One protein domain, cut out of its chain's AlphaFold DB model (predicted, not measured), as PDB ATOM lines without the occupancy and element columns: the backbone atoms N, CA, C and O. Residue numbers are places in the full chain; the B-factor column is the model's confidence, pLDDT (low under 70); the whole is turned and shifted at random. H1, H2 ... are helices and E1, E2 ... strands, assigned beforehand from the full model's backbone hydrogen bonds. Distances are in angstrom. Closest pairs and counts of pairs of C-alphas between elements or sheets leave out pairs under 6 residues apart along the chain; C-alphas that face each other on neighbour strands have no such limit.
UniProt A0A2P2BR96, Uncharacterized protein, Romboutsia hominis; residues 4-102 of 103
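This is residues 4 to 102 of the 103 residues of an uncharacterized protein of Romboutsia hominis (UniProt A0A2P2BR96). A strongly twisted sheet of five antiparallel strands forms the core, with helix H1 packed over one face and helix H3 over the other. The short helix H2 sits off the sheet next to H1, and a long link with no named element, residues 76 to 86, leads from it to the short edge strand E5. The printed part has 99 residues, with three named helices and five named strands in the order H1 E1 E2 E3 E4 H2 E5 H3; across the sheet the order is E4 E3 E2 E1 E5. The class is mixed, helices and strands; the whole is compact, with a radius of gyration of the C-alphas of 13.7 A and spans of 40 by 28 by 21 A.

The longest strand is E2, residues 30 to 41, 35.1 A from C-alpha 30 at (262.934, 262.818, 261.276) to C-alpha 41. E1, residues 18 to 27, measures 28.1 A, and E3, residues 46 to 52, 19.6 A. E4 is residues 61 to 66, 16.8 A, and E5 residues 87 to 90, 9.5 A. H1, residues 4 to 13, begins at C-alpha 4 at (256.264, 246.462, 278.868) and measures 14.4 A. H2 is residues 71 to 75, 6.0 A. H3, residues 92 to 101, also measures 14.4 A and ends at C-alpha 101 at (255.301, 268.710, 272.628).

E1, E2, E3 and E4 form a meander, each strand the antiparallel neighbour of the one before. In the hairpin E1 and E2, N 23 and O 34 are 2.9 A apart, within hydrogen-bond range. In the hairpin E2 and E3, N 37 and O 50 are 2.9 A apart, and in the hairpin E3 and E4, N 65 and O 47 are 2.8 A apart. The edge strand E5 is antiparallel to E1, at 137 degrees between directions, with N 22 and O 88 2.8 A apart. H1 and H3 are on opposite faces of the sheet, three layers with helices on both faces. H1 has a height over the sheet of 7.9 A and runs along the strands, at 4 degrees to E2 on the local plane; it lies over E2 and, only just, over E1, on which 3 of its C-alphas fall. The closest C-alphas of H1 and E2 are those of Ile 12 and Tyr 40, 6.2 A apart. H3, at a height of 8.9 A, lies over E2 and E1 and runs along the strands, at 18 degrees to E1 on the local plane; its closest C-alphas to E2 are those of Ala 95 and Val 35, 6.3 A apart. H2 is not on the sheet but touches H1, the closest C-alphas being those of Val 72 and Lys 5, 6.7 A apart. H2 and H3 are apart. In H1, H2 and H3 every O i to N i+4 pair is within hydrogen-bond range.

The two C-alphas farthest apart are those of Asp 29 and Glu 43, 43.6 A. The printed part, residues 4 to 102, has no cut. The link from H2 to E5, 11 residues, is long. The mean pLDDT of the printed part is 78.8; residues 25 to 31, 68 to 70, 76 to 86 and 102 are under 70.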
ATOM      1  N   CYS A   4     257.505 246.468 279.645       81.25
ATOM      2  CA  CYS A   4     256.264 246.462 278.868       81.25
ATOM      3  C   CYS A   4     255.545 245.105 278.910       81.25
ATOM      4  O   CYS A   4     254.330 245.054 279.088       81.25
ATOM      5  N   LYS A   5     256.288 243.992 278.827       82.12
ATOM      6  CA  LYS A   5     255.726 242.635 278.918       82.12
ATOM      7  C   LYS A   5     254.991 242.412 280.238       82.12
ATOM      8  O   LYS A   5     253.919 241.811 280.253       82.12
ATOM      9  N   ASN A   6     255.568 242.876 281.344       85.62
ATOM     10  CA  ASN A   6     254.985 242.695 282.672       85.62
ATOM     11  C   ASN A   6     253.684 243.490 282.822       85.62
ATOM     12  O   ASN A   6     252.687 242.925 283.265       85.62
ATOM     13  N   GLU A   7     253.660 244.750 282.385       88.44
ATOM     14  CA  GLU A   7     252.439 245.565 282.420       88.44
ATOM     15  C   GLU A   7     251.343 245.010 281.509       88.44
ATOM     16  O   GLU A   7     250.178 244.962 281.895       88.44
ATOM     17  N   MET A   8     251.698 244.476 280.340       87.38
ATOM     18  CA  MET A   8     250.730 243.805 279.469       87.38
ATOM     19  C   MET A   8     250.140 242.538 280.107       87.38
ATOM     20  O   MET A   8     248.956 242.252 279.928       87.38
ATOM     21  N   LYS A   9     250.914 241.789 280.906       87.62
ATOM     22  CA  LYS A   9     250.373 240.667 281.696       87.62
ATOM     23  C   LYS A   9     249.415 241.149 282.785       87.62
ATOM     24  O   LYS A   9     248.375 240.522 282.982       87.62
ATOM     25  N   LYS A  10     249.728 242.263 283.456       90.56
ATOM     26  CA  LYS A  10     248.824 242.905 284.426       90.56
ATOM     27  C   LYS A  10     247.519 243.356 283.771       90.56
ATOM     28  O   LYS A  10     246.454 243.131 284.339       90.56
ATOM     29  N   LEU A  11     247.586 243.907 282.557       90.38
ATOM     30  CA  LEU A  11     246.415 244.297 281.766       90.38
ATOM     31  C   LEU A  11     245.502 243.100 281.478       90.38
ATOM     32  O   LEU A  11     244.299 243.177 281.707       90.38
ATOM     33  N   ILE A  12     246.061 241.962 281.051       88.19
ATOM     34  CA  ILE A  12     245.273 240.741 280.786       88.19
ATOM     35  C   ILE A  12     244.628 240.197 282.067       88.19
ATOM     36  O   ILE A  12     243.478 239.762 282.070       88.19
ATOM     37  N   ARG A  13     245.341 240.257 283.194       88.75
ATOM     38  CA  ARG A  13     244.778 239.910 284.509       88.75
ATOM     39  C   ARG A  13     243.735 240.937 284.980       88.75
ATOM     40  O   ARG A  13     242.918 240.644 285.851       88.75
ATOM     41  N   GLY A  14     243.697 242.110 284.347       85.88
ATOM     42  CA  GLY A  14     242.924 243.300 284.711       85.88
ATOM     43  C   GLY A  14     243.275 243.840 286.084       85.88
ATOM     44  O   GLY A  14     242.391 244.274 286.811       85.88
ATOM     45  N   GLU A  15     244.558 243.772 286.426       90.75
ATOM     46  CA  GLU A  15     245.150 244.533 287.528       90.75
ATOM     47  C   GLU A  15     245.291 246.020 287.147       90.75
ATOM     48  O   GLU A  15     245.327 246.883 288.018       90.75
ATOM     49  N   VAL A  16     245.352 246.316 285.843       91.12
ATOM     50  CA  VAL A  16     245.352 247.668 285.270       91.12
ATOM     51  C   VAL A  16     244.328 247.749 284.138       91.12
ATOM     52  O   VAL A  16     244.072 246.751 283.466       91.12
ATOM     53  N   GLU A  17     243.748 248.930 283.920       89.25
ATOM     54  CA  GLU A  17     242.723 249.146 282.884       89.25
ATOM     55  C   GLU A  17     243.321 249.386 281.491       89.25
ATOM     56  O   GLU A  17     242.739 248.987 280.484       89.25
ATOM     57  N   ALA A  18     244.493 250.027 281.436       91.00
ATOM     58  CA  ALA A  18     245.176 250.369 280.196       91.00
ATOM     59  C   ALA A  18     246.698 250.423 280.384       91.00
ATOM     60  O   ALA A  18     247.187 250.728 281.472       91.00
ATOM     61  N   VAL A  19     247.445 250.188 279.304       91.25
ATOM     62  CA  VAL A  19     248.911 250.317 279.271       91.25
ATOM     63  C   VAL A  19     249.308 251.330 278.203       91.25
ATOM     64  O   VAL A  19     248.864 251.243 277.057       91.25
ATOM     65  N   TYR A  20     250.151 252.292 278.577       90.81
ATOM     66  CA  TYR A  20     250.627 253.357 277.695       90.81
ATOM     67  C   TYR A  20     252.093 253.109 277.356       90.81
ATOM     68  O   TYR A  20     252.943 253.042 278.245       90.81
ATOM     69  N   ILE A  21     252.384 252.970 276.066       88.50
ATOM     70  CA  ILE A  21     253.728 252.688 275.562       88.50
ATOM     71  C   ILE A  21     254.091 253.758 274.543       88.50
ATOM     72  O   ILE A  21     253.379 253.935 273.560       88.50
ATOM     73  N   THR A  22     255.194 254.464 274.752       86.50
ATOM     74  CA  THR A  22     255.784 255.352 273.750       86.50
ATOM     75  C   THR A  22     256.862 254.624 272.966       86.50
ATOM     76  O   THR A  22     257.559 253.762 273.501       86.50
ATOM     77  N   SER A  23     257.017 254.980 271.697       80.06
ATOM     78  CA  SER A  23     258.116 254.492 270.870       80.06
ATOM     79  C   SER A  23     258.681 255.601 270.002       80.06
ATOM     80  O   SER A  23     257.917 256.312 269.347       80.06
ATOM     81  N   GLU A  24     260.002 255.686 269.930       76.19
ATOM     82  CA  GLU A  24     260.699 256.580 269.009       76.19
ATOM     83  C   GLU A  24     261.165 255.789 267.789       76.19
ATOM     84  O   GLU A  24     261.877 254.789 267.896       76.19
ATOM     85  N   ILE A  25     260.713 256.219 266.615       69.75
ATOM     86  CA  ILE A  25     261.078 255.636 265.330       69.75
ATOM     87  C   ILE A  25     261.937 256.666 264.609       69.75
ATOM     88  O   ILE A  25     261.448 257.705 264.170       69.75
ATOM     89  N   GLU A  26     263.226 256.375 264.496       65.69
ATOM     90  CA  GLU A  26     264.146 257.157 263.675       65.69
ATOM     91  C   GLU A  26     263.835 256.870 262.202       65.69
ATOM     92  O   GLU A  26     263.995 255.748 261.722       65.69
ATOM     93  N   LEU A  27     263.342 257.881 261.496       64.94
ATOM     94  CA  LEU A  27     263.254 257.905 260.040       64.94
ATOM     95  C   LEU A  27     264.433 258.730 259.515       64.94
ATOM     96  O   LEU A  27     264.957 259.574 260.238       64.94
ATOM     97  N   HIS A  28     264.827 258.500 258.259       65.19
ATOM     98  CA  HIS A  28     266.035 259.069 257.639       65.19
ATOM     99  C   HIS A  28     266.304 260.551 257.966       65.19
ATOM    100  O   HIS A  28     267.447 260.885 258.262       65.19
ATOM    101  N   ASP A  29     265.265 261.398 257.994       64.69
ATOM    102  CA  ASP A  29     265.384 262.841 258.264       64.69
ATOM    103  C   ASP A  29     264.552 263.327 259.470       64.69
ATOM    104  O   ASP A  29     264.502 264.525 259.747       64.69
ATOM    105  N   THR A  30     263.852 262.432 260.185       65.00
ATOM    106  CA  THR A  30     262.934 262.818 261.276       65.00
ATOM    107  C   THR A  30     262.795 261.732 262.337       65.00
ATOM    108  O   THR A  30     262.613 260.565 261.999       65.00
ATOM    109  N   THR A  31     262.707 262.102 263.611       68.06
ATOM    110  CA  THR A  31     262.241 261.178 264.656       68.06
ATOM    111  C   THR A  31     260.719 261.236 264.744       68.06
ATOM    112  O   THR A  31     260.139 262.273 265.068       68.06
ATOM    113  N   ALA A  32     260.053 260.122 264.455       72.94
ATOM    114  CA  ALA A  32     258.619 259.973 264.640       72.94
ATOM    115  C   ALA A  32     258.350 259.336 266.003       72.94
ATOM    116  O   ALA A  32     258.744 258.197 266.254       72.94
ATOM    117  N   ILE A  33     257.645 260.053 266.876       78.69
ATOM    118  CA  ILE A  33     257.199 259.482 268.144       78.69
ATOM    119  C   ILE A  33     255.767 258.978 268.004       78.69
ATOM    120  O   ILE A  33     254.898 259.657 267.449       78.69
ATOM    121  N   SER A  34     255.530 257.770 268.513       83.50
ATOM    122  CA  SER A  34     254.202 257.179 268.608       83.50
ATOM    123  C   SER A  34     253.847 256.858 270.055       83.50
ATOM    124  O   SER A  34     254.701 256.452 270.841       83.50
ATOM    125  N   VAL A  35     252.575 257.032 270.398       87.81
ATOM    126  CA  VAL A  35     251.967 256.572 271.646       87.81
ATOM    127  C   VAL A  35     251.015 255.441 271.313       87.81
ATOM    128  O   VAL A  35     250.110 255.598 270.501       87.81
ATOM    129  N   GLN A  36     251.180 254.307 271.974       88.12
ATOM    130  CA  GLN A  36     250.278 253.174 271.901       88.12
ATOM    131  C   GLN A  36     249.504 253.066 273.209       88.12
ATOM    132  O   GLN A  36     250.098 252.978 274.284       88.12
ATOM    133  N   VAL A  37     248.177 253.047 273.112       90.44
ATOM    134  CA  VAL A  37     247.284 252.831 274.255       90.44
ATOM    135  C   VAL A  37     246.658 251.457 274.123       90.44
ATOM    136  O   VAL A  37     245.873 251.230 273.205       90.44
ATOM    137  N   TRP A  38     247.014 250.554 275.027       91.12
ATOM    138  CA  TRP A  38     246.584 249.160 275.048       91.12
ATOM    139  C   TRP A  38     245.449 248.958 276.048       91.12
ATOM    140  O   TRP A  38     245.547 249.418 277.181       91.12
ATOM    141  N   ASN A  39     244.409 248.233 275.641       91.69
ATOM    142  CA  ASN A  39     243.248 247.883 276.460       91.69
ATOM    143  C   ASN A  39     242.889 246.409 276.256       91.69
ATOM    144  O   ASN A  39     243.142 245.849 275.184       91.69
ATOM    145  N   TYR A  40     242.249 245.796 277.249       91.19
ATOM    146  CA  TYR A  40     241.831 244.398 277.183       91.19
ATOM    147  C   TYR A  40     240.352 244.229 277.537       91.19
ATOM    148  O   TYR A  40     239.922 244.549 278.642       91.19
ATOM    149  N   ASP A  41     239.582 243.710 276.583       89.19
ATOM    150  CA  ASP A  41     238.201 243.273 276.778       89.19
ATOM    151  C   ASP A  41     238.219 241.813 277.254       89.19
ATOM    152  O   ASP A  41     238.430 240.890 276.463       89.19
ATOM    153  N   LYS A  42     238.021 241.628 278.565       85.56
ATOM    154  CA  LYS A  42     237.994 240.317 279.230       85.56
ATOM    155  C   LYS A  42     236.839 239.433 278.768       85.56
ATOM    156  O   LYS A  42     237.004 238.222 278.707       85.56
ATOM    157  N   GLU A  43     235.679 240.020 278.474       87.62
ATOM    158  CA  GLU A  43     234.480 239.259 278.100       87.62
ATOM    159  C   GLU A  43     234.635 238.644 276.712       87.62
ATOM    160  O   GLU A  43     234.187 237.525 276.462       87.62
ATOM    161  N   LYS A  44     235.290 239.375 275.805       87.56
ATOM    162  CA  LYS A  44     235.520 238.936 274.425       87.56
ATOM    163  C   LYS A  44     236.891 238.305 274.198       87.56
ATOM    164  O   LYS A  44     237.125 237.812 273.095       87.56
ATOM    165  N   ASP A  45     237.774 238.335 275.196       86.88
ATOM    166  CA  ASP A  45     239.176 237.911 275.092       86.88
ATOM    167  C   ASP A  45     239.906 238.635 273.936       86.88
ATOM    168  O   ASP A  45     240.564 238.048 273.071       86.88
ATOM    169  N   ILE A  46     239.733 239.961 273.875       88.75
ATOM    170  CA  ILE A  46     240.299 240.820 272.824       88.75
ATOM    171  C   ILE A  46     241.227 241.856 273.445       88.75
ATOM    172  O   ILE A  46     240.798 242.717 274.211       88.75
ATOM    173  N   ILE A  47     242.493 241.843 273.031       88.88
ATOM    174  CA  ILE A  47     243.412 242.958 273.252       88.88
ATOM    175  C   ILE A  47     243.243 243.942 272.103       88.88
ATOM    176  O   ILE A  47     243.221 243.569 270.933       88.88
ATOM    177  N   SER A  48     243.157 245.222 272.421       88.75
ATOM    178  CA  SER A  48     243.151 246.281 271.423       88.75
ATOM    179  C   SER A  48     244.217 247.304 271.739       88.75
ATOM    180  O   SER A  48     244.545 247.527 272.903       88.75
ATOM    181  N   TYR A  49     244.761 247.927 270.703       88.88
ATOM    182  CA  TYR A  49     245.606 249.087 270.886       88.88
ATOM    183  C   TYR A  49     245.342 250.145 269.839       88.88
ATOM    184  O   TYR A  49     245.007 249.853 268.688       88.88
ATOM    185  N   THR A  50     245.513 251.382 270.274       87.31
ATOM    186  CA  THR A  50     245.408 252.556 269.425       87.31
ATOM    187  C   THR A  50     246.777 253.193 269.313       87.31
ATOM    188  O   THR A  50     247.361 253.542 270.338       87.31
ATOM    189  N   THR A  51     247.276 253.366 268.089       86.38
ATOM    190  CA  THR A  51     248.531 254.086 267.838       86.38
ATOM    191  C   THR A  51     248.236 255.527 267.452       86.38
ATOM    192  O   THR A  51     247.588 255.797 266.437       86.38
ATOM    193  N   LEU A  52     248.758 256.443 268.256       85.00
ATOM    194  CA  LEU A  52     248.679 257.884 268.109       85.00
ATOM    195  C   LEU A  52     250.044 258.429 267.690       85.00
ATOM    196  O   LEU A  52     251.068 258.129 268.297       85.00
ATOM    197  N   THR A  53     250.040 259.259 266.668       81.50
ATOM    198  CA  THR A  53     251.141 260.085 266.190       81.50
ATOM    199  C   THR A  53     250.589 261.486 265.957       81.50
ATOM    200  O   THR A  53     249.376 261.684 265.837       81.50
ATOM    201  N   LYS A  54     251.470 262.477 265.820       75.56
ATOM    202  CA  LYS A  54     251.057 263.844 265.471       75.56
ATOM    203  C   LYS A  54     250.175 263.890 264.215       75.56
ATOM    204  O   LYS A  54     249.179 264.605 264.177       75.56
ATOM    205  N   SER A  55     250.523 263.108 263.193       75.12
ATOM    206  CA  SER A  55     249.839 263.110 261.898       75.12
ATOM    207  C   SER A  55     248.487 262.396 261.898       75.12
ATOM    208  O   SER A  55     247.665 262.682 261.030       75.12
ATOM    209  N   ASN A  56     248.229 261.489 262.846       76.12
ATOM    210  CA  ASN A  56     247.001 260.691 262.879       76.12
ATOM    211  C   ASN A  56     246.104 260.983 264.093       76.12
ATOM    212  O   ASN A  56     245.117 260.280 264.295       76.12
ATOM    213  N   MET A  57     246.415 262.007 264.894       74.12
ATOM    214  CA  MET A  57     245.703 262.289 266.146       74.12
ATOM    215  C   MET A  57     244.192 262.506 265.944       74.12
ATOM    216  O   MET A  57     243.395 262.148 266.807       74.12
ATOM    217  N   SER A  58     243.782 263.031 264.784       75.31
ATOM    218  CA  SER A  58     242.372 263.207 264.404       75.31
ATOM    219  C   SER A  58     241.693 261.930 263.892       75.31
ATOM    220  O   SER A  58     240.466 261.843 263.895       75.31
ATOM    221  N   LYS A  59     242.466 260.932 263.447       80.81
ATOM    222  CA  LYS A  59     241.969 259.645 262.945       80.81
ATOM    223  C   LYS A  59     242.939 258.520 263.326       80.81
ATOM    224  O   LYS A  59     243.699 258.044 262.478       80.81
ATOM    225  N   PRO A  60     242.934 258.105 264.600       80.62
ATOM    226  CA  PRO A  60     243.918 257.164 265.100       80.62
ATOM    227  C   PRO A  60     243.680 255.750 264.570       80.62
ATOM    228  O   PRO A  60     242.546 255.334 264.319       80.62
ATOM    229  N   TYR A  61     244.763 254.988 264.429       78.62
ATOM    230  CA  TYR A  61     244.678 253.592 264.011       78.62
ATOM    231  C   TYR A  61     244.327 252.714 265.207       78.62
ATOM    232  O   TYR A  61     245.106 252.630 266.154       78.62
ATOM    233  N   LEU A  62     243.173 252.049 265.140       85.50
ATOM    234  CA  LEU A  62     242.734 251.060 266.120       85.50
ATOM    235  C   LEU A  62     242.972 249.652 265.577       85.50
ATOM    236  O   LEU A  62     242.453 249.291 264.520       85.50
ATOM    237  N   ILE A  63     243.696 248.841 266.338       84.88
ATOM    238  CA  ILE A  63     243.953 247.438 266.027       84.88
ATOM    239  C   ILE A  63     243.338 246.582 267.131       84.88
ATOM    240  O   ILE A  63     243.508 246.862 268.317       84.88
ATOM    241  N   LYS A  64     242.601 245.540 266.741       85.94
ATOM    242  CA  LYS A  64     242.009 244.547 267.647       85.94
ATOM    243  C   LYS A  64     242.621 243.185 267.358       85.94
ATOM    244  O   LYS A  64     242.702 242.779 266.202       85.94
ATOM    245  N   ILE A  65     243.036 242.493 268.406       83.56
ATOM    246  CA  ILE A  65     243.745 241.221 268.349       83.56
ATOM    247  C   ILE A  65     243.070 240.268 269.325       83.56
ATOM    248  O   ILE A  65     242.895 240.586 270.501       83.56
ATOM    249  N   LYS A  66     242.706 239.079 268.846       81.56
ATOM    250  CA  LYS A  66     242.240 238.013 269.729       81.56
ATOM    251  C   LYS A  66     243.400 237.566 270.616       81.56
ATOM    252  O   LYS A  66     244.458 237.195 270.104       81.56
ATOM    253  N   ASN A  67     243.203 237.606 271.926       75.69
ATOM    254  CA  ASN A  67     244.222 237.255 272.901       75.69
ATOM    255  C   ASN A  67     244.326 235.729 273.044       75.69
ATOM    256  O   ASN A  67     243.959 235.144 274.050       75.69
ATOM    257  N   GLY A  68     244.840 235.057 272.009       68.94
ATOM    258  CA  GLY A  68     245.204 233.643 272.130       68.94
ATOM    259  C   GLY A  68     246.192 233.421 273.286       68.94
ATOM    260  O   GLY A  68     246.864 234.359 273.713       68.94
ATOM    261  N   THR A  69     246.335 232.175 273.743       61.38
ATOM    262  CA  THR A  69     246.948 231.775 275.030       61.38
ATOM    263  C   THR A  69     248.384 232.252 275.302       61.38
ATOM    264  O   THR A  69     248.904 232.024 276.388       61.38
ATOM    265  N   GLU A  70     249.047 232.908 274.348       66.88
ATOM    266  CA  GLU A  70     250.454 233.308 274.437       66.88
ATOM    267  C   GLU A  70     250.768 234.607 273.674       66.88
ATOM    268  O   GLU A  70     251.929 234.860 273.370       66.88
ATOM    269  N   PHE A  71     249.778 235.434 273.306       76.50
ATOM    270  CA  PHE A  71     250.035 236.612 272.458       76.50
ATOM    271  C   PHE A  71     251.068 237.572 273.072       76.50
ATOM    272  O   PHE A  71     252.027 237.959 272.406       76.50
ATOM    273  N   VAL A  72     250.903 237.927 274.349       75.00
ATOM    274  CA  VAL A  72     251.840 238.825 275.048       75.00
ATOM    275  C   VAL A  72     253.209 238.181 275.230       75.00
ATOM    276  O   VAL A  72     254.224 238.863 275.135       75.00
ATOM    277  N   ASP A  73     253.278 236.872 275.451       73.25
ATOM    278  CA  ASP A  73     254.569 236.196 275.493       73.25
ATOM    279  C   ASP A  73     255.228 236.207 274.103       73.25
ATOM    280  O   ASP A  73     256.342 236.692 273.991       73.25
ATOM    281  N   LYS A  74     254.528 235.854 273.021       70.94
ATOM    282  CA  LYS A  74     255.064 235.889 271.645       70.94
ATOM    283  C   LYS A  74     255.509 237.285 271.202       70.94
ATOM    284  O   LYS A  74     256.566 237.423 270.594       70.94
ATOM    285  N   LYS A  75     254.739 238.327 271.533       72.06
ATOM    286  CA  LYS A  75     255.031 239.710 271.128       72.06
ATOM    287  C   LYS A  75     256.267 240.302 271.819       72.06
ATOM    288  O   LYS A  75     256.952 241.115 271.214       72.06
ATOM    289  N   TYR A  76     256.556 239.897 273.057       67.31
ATOM    290  CA  TYR A  76     257.617 240.494 273.883       67.31
ATOM    291  C   TYR A  76     258.750 239.500 274.245       67.31
ATOM    292  O   TYR A  76     259.479 239.715 275.215       67.31
ATOM    293  N   VAL A  77     258.880 238.368 273.531       56.59
ATOM    294  CA  VAL A  77     259.934 237.339 273.753       56.59
ATOM    295  C   VAL A  77     261.053 237.362 272.699       56.59
ATOM    296  O   VAL A  77     262.025 236.633 272.838       56.59
ATOM    297  N   GLY A  78     261.034 238.285 271.736       51.19
ATOM    298  CA  GLY A  78     262.208 238.543 270.888       51.19
ATOM    299  C   GLY A  78     262.269 237.778 269.560       51.19
ATOM    300  O   GLY A  78     263.313 237.801 268.922       51.19
ATOM    301  N   GLU A  79     261.170 237.170 269.096       47.56
ATOM    302  CA  GLU A  79     261.091 236.589 267.738       47.56
ATOM    303  C   GLU A  79     260.249 237.419 266.739       47.56
ATOM    304  O   GLU A  79     260.148 237.055 265.568       47.56
ATOM    305  N   SER A  80     259.671 238.574 267.123       45.91
ATOM    306  CA  SER A  80     259.075 239.486 266.128       45.91
ATOM    307  C   SER A  80     258.827 240.942 266.556       45.91
ATOM    308  O   SER A  80     258.113 241.219 267.515       45.91
ATOM    309  N   LEU A  81     259.300 241.838 265.675       50.25
ATOM    310  CA  LEU A  81     258.704 243.101 265.193       50.25
ATOM    311  C   LEU A  81     258.841 244.411 265.980       50.25
ATOM    312  O   LEU A  81     258.515 245.457 265.416       50.25
ATOM    313  N   THR A  82     259.330 244.449 267.215       52.66
ATOM    314  CA  THR A  82     259.681 245.742 267.835       52.66
ATOM    315  C   THR A  82     260.784 245.530 268.856       52.66
ATOM    316  O   THR A  82     260.584 244.783 269.809       52.66
ATOM    317  N   ASP A  83     261.945 246.153 268.653       54.75
ATOM    318  CA  ASP A  83     262.993 246.205 269.671       54.75
ATOM    319  C   ASP A  83     262.381 246.753 270.962       54.75
ATOM    320  O   ASP A  83     262.011 247.928 271.031       54.75
ATOM    321  N   ASP A  84     262.277 245.914 271.996       53.25
ATOM    322  CA  ASP A  84     261.860 246.323 273.347       53.25
ATOM    323  C   ASP A  84     262.706 247.523 273.827       53.25
ATOM    324  O   ASP A  84     262.227 248.359 274.583       53.25
ATOM    325  N   ALA A  85     263.939 247.661 273.312       53.84
ATOM    326  CA  ALA A  85     264.844 248.782 273.559       53.84
ATOM    327  C   ALA A  85     264.306 250.154 273.105       53.84
ATOM    328  O   ALA A  85     264.753 251.173 273.625       53.84
ATOM    329  N   LYS A  86     263.352 250.199 272.165       65.81
ATOM    330  CA  LYS A  86     262.713 251.439 271.688       65.81
ATOM    331  C   LYS A  86     261.299 251.639 272.248       65.81
ATOM    332  O   LYS A  86     260.644 252.615 271.888       65.81
ATOM    333  N   LEU A  87     260.815 250.740 273.111       75.94
ATOM    334  CA  LEU A  87     259.513 250.845 273.769       75.94
ATOM    335  C   LEU A  87     259.686 251.343 275.204       75.94
ATOM    336  O   LEU A  87     260.310 250.690 276.033       75.94
ATOM    337  N   THR A  88     259.080 252.481 275.520       83.44
ATOM    338  CA  THR A  88     259.111 253.058 276.865       83.44
ATOM    339  C   THR A  88     257.719 253.008 277.476       83.44
ATOM    340  O   THR A  88     256.758 253.536 276.919       83.44
ATOM    341  N   LEU A  89     257.597 252.366 278.638       85.50
ATOM    342  CA  LEU A  89     256.382 252.450 279.440       85.50
ATOM    343  C   LEU A  89     256.256 253.870 279.997       85.50
ATOM    344  O   LEU A  89     257.216 254.420 280.533       85.50
ATOM    345  N   THR A  90     255.065 254.448 279.911       87.06
ATOM    346  CA  THR A  90     254.818 255.802 280.401       87.06
ATOM    347  C   THR A  90     253.463 255.902 281.100       87.06
ATOM    348  O   THR A  90     252.663 254.968 281.086       87.06
ATOM    349  N   THR A  91     253.197 257.038 281.738       88.19
ATOM    350  CA  THR A  91     251.871 257.347 282.285       88.19
ATOM    351  C   THR A  91     250.990 257.967 281.207       88.19
ATOM    352  O   THR A  91     251.486 258.533 280.232       88.19
ATOM    353  N   LYS A  92     249.668 257.924 281.411       87.00
ATOM    354  CA  LYS A  92     248.696 258.613 280.551       87.00
ATOM    355  C   LYS A  92     249.098 260.073 280.311       87.00
ATOM    356  O   LYS A  92     249.196 260.510 279.170       87.00
ATOM    357  N   GLU A  93     249.358 260.813 281.387       86.12
ATOM    358  CA  GLU A  93     249.694 262.239 281.331       86.12
ATOM    359  C   GLU A  93     250.972 262.505 280.537       86.12
ATOM    360  O   GLU A  93     250.996 263.399 279.695       86.12
ATOM    361  N   ASN A  94     252.023 261.715 280.765       86.94
ATOM    362  CA  ASN A  94     253.287 261.890 280.060       86.94
ATOM    363  C   ASN A  94     253.170 261.496 278.585       86.94
ATOM    364  O   ASN A  94     253.744 262.178 277.742       86.94
ATOM    365  N   ALA A  95     252.393 260.461 278.258       84.94
ATOM    366  CA  ALA A  95     252.120 260.083 276.874       84.94
ATOM    367  C   ALA A  95     251.464 261.232 276.091       84.94
ATOM    368  O   ALA A  95     251.915 261.576 274.999       84.94
ATOM    369  N   TYR A  96     250.432 261.862 276.662       81.19
ATOM    370  CA  TYR A  96     249.748 262.984 276.015       81.19
ATOM    371  C   TYR A  96     250.617 264.243 275.947       81.19
ATOM    372  O   TYR A  96     250.713 264.834 274.875       81.19
ATOM    373  N   LYS A  97     251.327 264.602 277.026       86.25
ATOM    374  CA  LYS A  97     252.282 265.728 277.013       86.25
ATOM    375  C   LYS A  97     253.322 265.579 275.907       86.25
ATOM    376  O   LYS A  97     253.678 266.550 275.245       86.25
ATOM    377  N   LEU A  98     253.808 264.357 275.707       82.94
ATOM    378  CA  LEU A  98     254.808 264.067 274.696       82.94
ATOM    379  C   LEU A  98     254.236 264.233 273.280       82.94
ATOM    380  O   LEU A  98     254.881 264.867 272.449       82.94
ATOM    381  N   LEU A  99     252.998 263.791 273.030       76.62
ATOM    382  CA  LEU A  99     252.291 264.074 271.772       76.62
ATOM    383  C   LEU A  99     252.106 265.580 271.526       76.62
ATOM    384  O   LEU A  99     252.307 266.038 270.404       76.62
ATOM    385  N   GLU A 100     251.755 266.352 272.558       78.44
ATOM    386  CA  GLU A 100     251.551 267.806 272.457       78.44
ATOM    387  C   GLU A 100     252.857 268.589 272.246       78.44
ATOM    388  O   GLU A 100     252.850 269.654 271.621       78.44
ATOM    389  N   SER A 101     253.982 268.072 272.749       76.81
ATOM    390  CA  SER A 101     255.301 268.710 272.628       76.81
ATOM    391  C   SER A 101     255.884 268.670 271.211       76.81
ATOM    392  O   SER A 101     256.754 269.474 270.879       76.81
ATOM    393  N   LEU A 102     255.374 267.784 270.352       69.31
ATOM    394  CA  LEU A 102     255.790 267.633 268.959       69.31
ATOM    395  C   LEU A 102     255.126 268.720 268.097       69.31
ATOM    396  O   LEU A 102     254.252 268.427 267.285       69.31
TER     397      LEU A 102